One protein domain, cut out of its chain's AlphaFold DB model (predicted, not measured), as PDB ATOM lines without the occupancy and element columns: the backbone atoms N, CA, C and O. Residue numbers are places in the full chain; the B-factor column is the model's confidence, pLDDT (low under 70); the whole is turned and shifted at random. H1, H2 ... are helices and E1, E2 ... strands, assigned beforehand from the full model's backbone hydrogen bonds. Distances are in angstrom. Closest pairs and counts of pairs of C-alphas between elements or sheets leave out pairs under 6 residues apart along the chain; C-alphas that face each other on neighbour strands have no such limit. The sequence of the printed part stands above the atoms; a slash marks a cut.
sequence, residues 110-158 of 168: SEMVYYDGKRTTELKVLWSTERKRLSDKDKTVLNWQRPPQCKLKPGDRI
ATOM      1  N   SER A 110      30.274  23.472  12.122       83.62
ATOM      2  CA  SER A 110      29.233  24.330  12.672       83.62
ATOM      3  C   SER A 110      28.678  23.732  13.958       83.62
ATOM      4  O   SER A 110      28.483  22.522  14.064       83.62
ATOM      5  N   GLU A 111      28.385  24.595  14.928       85.69
ATOM      6  CA  GLU A 111      27.664  24.205  16.138       85.69
ATOM      7  C   GLU A 111      26.213  23.845  15.799       85.69
ATOM      8  O   GLU A 111      25.441  24.687  15.316       85.69
ATOM      9  N   MET A 112      25.855  22.595  16.080       83.56
ATOM     10  CA  MET A 112      24.501  22.062  16.018       83.56
ATOM     11  C   MET A 112      23.969  21.885  17.434       83.56
ATOM     12  O   MET A 112      24.610  21.259  18.279       83.56
ATOM     13  N   VAL A 113      22.788  22.450  17.682       83.75
ATOM     14  CA  VAL A 113      22.095  22.352  18.966       83.75
ATOM     15  C   VAL A 113      20.952  21.359  18.822       83.75
ATOM     16  O   VAL A 113      20.072  21.541  17.980       83.75
ATOM     17  N   TYR A 114      20.974  20.326  19.654       83.94
ATOM     18  CA  TYR A 114      19.931  19.313  19.757       83.94
ATOM     19  C   TYR A 114      19.142  19.516  21.048       83.94
ATOM     20  O   TYR A 114      19.704  19.894  22.081       83.94
ATOM     21  N   TYR A 115      17.841  19.240  20.982       83.69
ATOM     22  CA  TYR A 115      16.938  19.267  22.126       83.69
ATOM     23  C   TYR A 115      16.286  17.894  22.262       83.69
ATOM     24  O   TYR A 115      15.250  17.639  21.660       83.69
ATOM     25  N   ASP A 116      16.913  17.019  23.046       77.81
ATOM     26  CA  ASP A 116      16.390  15.690  23.387       77.81
ATOM     27  C   ASP A 116      16.161  15.615  24.905       77.81
ATOM     28  O   ASP A 116      16.876  14.954  25.653       77.81
ATOM     29  N   GLY A 117      15.293  16.499  25.409       83.69
ATOM     30  CA  GLY A 117      15.092  16.734  26.848       83.69
ATOM     31  C   GLY A 117      16.224  17.506  27.550       83.69
ATOM     32  O   GLY A 117      15.984  18.167  28.559       83.69
ATOM     33  N   LYS A 118      17.441  17.514  26.990       85.62
ATOM     34  CA  LYS A 118      18.584  18.341  27.410       85.62
ATOM     35  C   LYS A 118      19.200  19.046  26.201       85.62
ATOM     36  O   LYS A 118      19.262  18.482  25.111       85.62
ATOM     37  N   ARG A 119      19.671  20.285  26.398       86.94
ATOM     38  CA  ARG A 119      20.415  21.027  25.373       86.94
ATOM     39  C   ARG A 119      21.799  20.400  25.204       86.94
ATOM     40  O   ARG A 119      22.645  20.543  26.087       86.94
ATOM     41  N   THR A 120      22.029  19.769  24.060       88.25
ATOM     42  CA  THR A 120      23.336  19.221  23.675       88.25
ATOM     43  C   THR A 120      23.872  20.014  22.492       88.25
ATOM     44  O   THR A 120      23.124  20.342  21.574       88.25
ATOM     45  N   THR A 121      25.158  20.364  22.533       88.38
ATOM     46  CA  THR A 121      25.833  21.086  21.447       88.38
ATOM     47  C   THR A 121      26.941  20.205  20.894       88.38
ATOM     48  O   THR A 121      27.785  19.743  21.656       88.38
ATOM     49  N   GLU A 122      26.940  19.979  19.583       89.81
ATOM     50  CA  GLU A 122      27.979  19.223  18.881       89.81
ATOM     51  C   GLU A 122      28.531  20.045  17.717       89.81
ATOM     52  O   GLU A 122      27.789  20.757  17.037       89.81
ATOM     53  N   LEU A 123      29.831  19.918  17.454       89.25
ATOM     54  CA  LEU A 123      30.443  20.445  16.238       89.25
ATOM     55  C   LEU A 123      30.292  19.412  15.122       89.25
ATOM     56  O   LEU A 123      30.834  18.311  15.212       89.25
ATOM     57  N   LYS A 124      29.571  19.773  14.057       86.75
ATOM     58  CA  LYS A 124      29.419  18.939  12.859       86.75
ATOM     59  C   LYS A 124      29.761  19.711  11.599       86.75
ATOM     60  O   LYS A 124      29.431  20.885  11.459       86.75
ATOM     61  N   VAL A 125      30.411  19.029  10.664       86.06
ATOM     62  CA  VAL A 125      30.634  19.539   9.309       86.06
ATOM     63  C   VAL A 125      29.295  19.491   8.581       86.06
ATOM     64  O   VAL A 125      28.721  18.420   8.402       86.06
ATOM     65  N   LEU A 126      28.783  20.661   8.204       81.69
ATOM     66  CA  LEU A 126      27.539  20.794   7.454       81.69
ATOM     67  C   LEU A 126      27.875  21.236   6.030       81.69
ATOM     68  O   LEU A 126      28.360  22.348   5.831       81.69
ATOM     69  N   TRP A 127      27.598  20.380   5.048       78.38
ATOM     70  CA  TRP A 127      27.815  20.671   3.623       78.38
ATOM     71  C   TRP A 127      26.850  21.718   3.061       78.38
ATOM     72  O   TRP A 127      27.135  22.357   2.052       78.38
ATOM     73  N   SER A 128      25.722  21.933   3.736       77.50
ATOM     74  CA  SER A 128      24.784  23.010   3.454       77.50
ATOM     75  C   SER A 128      24.276  23.608   4.764       77.50
ATOM     76  O   SER A 128      24.181  22.941   5.794       77.50
ATOM     77  N   THR A 129      23.987  24.906   4.764       76.38
ATOM     78  CA  THR A 129      23.360  25.591   5.899       76.38
ATOM     79  C   THR A 129      22.284  26.516   5.363       76.38
ATOM     80  O   THR A 129      22.496  27.233   4.386       76.38
ATOM     81  N   GLU A 130      21.118  26.500   6.002       79.12
ATOM     82  CA  GLU A 130      20.017  27.394   5.659       79.12
ATOM     83  C   GLU A 130      20.479  28.852   5.714       79.12
ATOM     84  O   GLU A 130      21.051  29.296   6.714       79.12
ATOM     85  N   ARG A 131      20.161  29.625   4.670       81.75
ATOM     86  CA  ARG A 131      20.445  31.066   4.628       81.75
ATOM     87  C   ARG A 131      19.953  31.769   5.891       81.75
ATOM     88  O   ARG A 131      20.688  32.572   6.448       81.75
ATOM     89  N   LYS A 132      18.747  31.427   6.356       80.06
ATOM     90  CA  LYS A 132      18.153  32.000   7.568       80.06
ATOM     91  C   LYS A 132      19.066  31.823   8.787       80.06
ATOM     92  O   LYS A 132      19.377  32.802   9.443       80.06
ATOM     93  N   ARG A 133      19.592  30.615   9.020       79.75
ATOM     94  CA  ARG A 133      20.514  30.339  10.139       79.75
ATOM     95  C   ARG A 133      21.831  31.102  10.038       79.75
ATOM     96  O   ARG A 133      22.441  31.385  11.063       79.75
ATOM     97  N   LEU A 134      22.309  31.361   8.821       82.44
ATOM     98  CA  LEU A 134      23.503  32.179   8.609       82.44
ATOM     99  C   LEU A 134      23.202  33.650   8.909       82.44
ATOM    100  O   LEU A 134      23.966  34.273   9.637       82.44
ATOM    101  N   SER A 135      22.067  34.160   8.427       81.50
ATOM    102  CA  SER A 135      21.586  35.513   8.715       81.50
ATOM    103  C   SER A 135      21.356  35.748  10.211       81.50
ATOM    104  O   SER A 135      21.831  36.748  10.727       81.50
ATOM    105  N   ASP A 136      20.732  34.805  10.924       82.94
ATOM    106  CA  ASP A 136      20.495  34.888  12.377       82.94
ATOM    107  C   ASP A 136      21.801  34.906  13.202       82.94
ATOM    108  O   ASP A 136      21.792  35.256  14.380       82.94
ATOM    109  N   LYS A 137      22.925  34.490  12.604       82.62
ATOM    110  CA  LYS A 137      24.264  34.478  13.217       82.62
ATOM    111  C   LYS A 137      25.172  35.589  12.675       82.62
ATOM    112  O   LYS A 137      26.389  35.469  12.804       82.62
ATOM    113  N   ASP A 138      24.604  36.589  11.994       83.06
ATOM    114  CA  ASP A 138      25.328  37.674  11.313       83.06
ATOM    115  C   ASP A 138      26.453  37.177  10.381       83.06
ATOM    116  O   ASP A 138      27.448  37.860  10.129       83.06
ATOM    117  N   LYS A 139      26.316  35.955   9.843       81.19
ATOM    118  CA  LYS A 139      27.284  35.381   8.904       81.19
ATOM    119  C   LYS A 139      27.025  35.901   7.497       81.19
ATOM    120  O   LYS A 139      25.882  36.095   7.079       81.19
ATOM    121  N   THR A 140      28.100  36.051   6.726       82.06
ATOM    122  CA  THR A 140      28.019  36.442   5.318       82.06
ATOM    123  C   THR A 140      27.173  35.442   4.535       82.06
ATOM    124  O   THR A 140      27.481  34.252   4.473       82.06
ATOM    125  N   VAL A 141      26.113  35.941   3.903       80.81
ATOM    126  CA  VAL A 141      25.278  35.180   2.973       80.81
ATOM    127  C   VAL A 141      25.453  35.736   1.570       80.81
ATOM    128  O   VAL A 141      25.460  36.949   1.362       80.81
ATOM    129  N   LEU A 142      25.580  34.848   0.584       78.81
ATOM    130  CA  LEU A 142      25.629  35.270  -0.810       78.81
ATOM    131  C   LEU A 142      24.244  35.768  -1.235       78.81
ATOM    132  O   LEU A 142      23.304  34.987  -1.427       78.81
ATOM    133  N   ASN A 143      24.109  37.080  -1.386       75.06
ATOM    134  CA  ASN A 143      22.892  37.706  -1.882       75.06
ATOM    135  C   ASN A 143      22.804  37.565  -3.403       75.06
ATOM    136  O   ASN A 143      23.102  38.490  -4.149       75.06
ATOM    137  N   TRP A 144      22.369  36.387  -3.854       70.25
ATOM    138  CA  TRP A 144      21.936  36.171  -5.230       70.25
ATOM    139  C   TRP A 144      20.732  37.067  -5.533       70.25
ATOM    140  O   TRP A 144      19.589  36.714  -5.239       70.25
ATOM    141  N   GLN A 145      20.987  38.238  -6.111       66.88
ATOM    142  CA  GLN A 145      19.950  39.035  -6.748       66.88
ATOM    143  C   GLN A 145      19.546  38.298  -8.022       66.88
ATOM    144  O   GLN A 145      20.266  38.324  -9.019       66.88
ATOM    145  N   ARG A 146      18.410  37.591  -8.000       60.09
ATOM    146  CA  ARG A 146      17.801  37.196  -9.271       60.09
ATOM    147  C   ARG A 146      17.439  38.493 -10.002       60.09
ATOM    148  O   ARG A 146      16.875  39.384  -9.360       60.09
ATOM    149  N   PRO A 147      17.733  38.625 -11.309       62.94
ATOM    150  CA  PRO A 147      17.128  39.679 -12.111       62.94
ATOM    151  C   PRO A 147      15.614  39.683 -11.860       62.94
ATOM    152  O   PRO A 147      15.069  38.600 -11.616       62.94
ATOM    153  N   PRO A 148      14.937  40.845 -11.886       60.47
ATOM    154  CA  PRO A 148      13.504  40.925 -11.630       60.47
ATOM    155  C   PRO A 148      12.769  39.844 -12.428       60.47
ATOM    156  O   PRO A 148      12.712  39.905 -13.655       60.47
ATOM    157  N   GLN A 149      12.252  38.823 -11.733       60.47
ATOM    158  CA  GLN A 149      11.567  37.687 -12.368       60.47
ATOM    159  C   GLN A 149      10.246  38.120 -13.009       60.47
ATOM    160  O   GLN A 149       9.649  37.385 -13.788       60.47
ATOM    161  N   CYS A 150       9.800  39.325 -12.672       63.69
ATOM    162  CA  CYS A 150       8.548  39.898 -13.087       63.69
ATOM    163  C   CYS A 150       8.752  41.404 -13.282       63.69
ATOM    164  O   CYS A 150       9.116  42.109 -12.342       63.69
ATOM    165  N   LYS A 151       8.541  41.893 -14.509       69.38
ATOM    166  CA  LYS A 151       8.426  43.335 -14.800       69.38
ATOM    167  C   LYS A 151       6.992  43.846 -14.606       69.38
ATOM    168  O   LYS A 151       6.748  45.033 -14.803       69.38
ATOM    169  N   LEU A 152       6.066  42.949 -14.256       75.50
ATOM    170  CA  LEU A 152       4.662  43.266 -14.037       75.50
ATOM    171  C   LEU A 152       4.540  44.101 -12.762       75.50
ATOM    172  O   LEU A 152       5.029  43.720 -11.696       75.50
ATOM    173  N   LYS A 153       3.893  45.253 -12.879       80.75
ATOM    174  CA  LYS A 153       3.526  46.096 -11.748       80.75
ATOM    175  C   LYS A 153       2.327  45.478 -11.018       80.75
ATOM    176  O   LYS A 153       1.583  44.683 -11.598       80.75
ATOM    177  N   PRO A 154       2.089  45.829  -9.744       74.31
ATOM    178  CA  PRO A 154       0.859  45.441  -9.061       74.31
ATOM    179  C   PRO A 154      -0.375  45.854  -9.880       74.31
ATOM    180  O   PRO A 154      -0.584  47.037 -10.122       74.31
ATOM    181  N   GLY A 155      -1.178  44.878 -10.313       73.62
ATOM    182  CA  GLY A 155      -2.367  45.098 -11.151       73.62
ATOM    183  C   GLY A 155      -2.222  44.612 -12.593       73.62
ATOM    184  O   GLY A 155      -3.237  44.325 -13.224       73.62
ATOM    185  N   ASP A 156      -0.992  44.423 -13.065       82.31
ATOM    186  CA  ASP A 156      -0.730  43.808 -14.361       82.31
ATOM    187  C   ASP A 156      -1.131  42.320 -14.336       82.31
ATOM    188  O   ASP A 156      -1.015  41.620 -13.312       82.31
ATOM    189  N   ARG A 157      -1.639  41.831 -15.468       79.00
ATOM    190  CA  ARG A 157      -2.043  40.433 -15.671       79.00
ATOM    191  C   ARG A 157      -1.564  39.945 -17.036       79.00
ATOM    192  O   ARG A 157      -1.627  40.690 -18.009       79.00
ATOM    193  N   ILE A 158      -1.118  38.691 -17.085       79.94
ATOM    194  CA  ILE A 158      -0.908  37.930 -18.320       79.94
ATOM    195  C   ILE A 158      -1.742  36.648 -18.187       79.94
ATOM    196  O   ILE A 158      -1.301  35.726 -17.497       79.94
TER     197      ILE A 158
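AT A GLANCE: This is residues 110 to 158 of the 168 residues of an uncharacterized protein of Fusarium oxysporum f. sp. pisi HDV247 (UniProt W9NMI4). With little regular structure, this is a two-stranded hairpin, E1 and E2, at one end, then the short helix H1, then a tail whose residues 144 to 158 stick out. The printed part has 49 residues, 17 of them in named elements, ordered E1, E2, H1; the sheet, E1 - E2, is antiparallel and the class mixed. The whole is extended, with a radius of gyration of the C-alphas of 18.6 A and spans of 53 by 24 by 18 A.

IN THESE COORDINATES: Find C-alpha 110 at (29.233, 24.330, 12.672), where E1, residues 110 to 115, begins its 16.3 A. Next, E2, residues 119 to 124, runs 15.6 A. H1, residues 131 to 135, ends at C-alpha 135, (21.586, 35.513, 8.715).

HOW THE PARTS SIT: The hairpin E1 and E2 has a tight link and 151 degrees between directions; N 112 and O 122, 2.8 A apart, are within hydrogen-bond range. H1, with every O i to N i+4 pair within range, is apart from E1.

THE WHOLE: The C-alphas farthest apart, Lys 118 and Ile 158, are 53.4 A apart. The printed part has no cut and no long link. Residues 145 to 151 have pLDDT under 70.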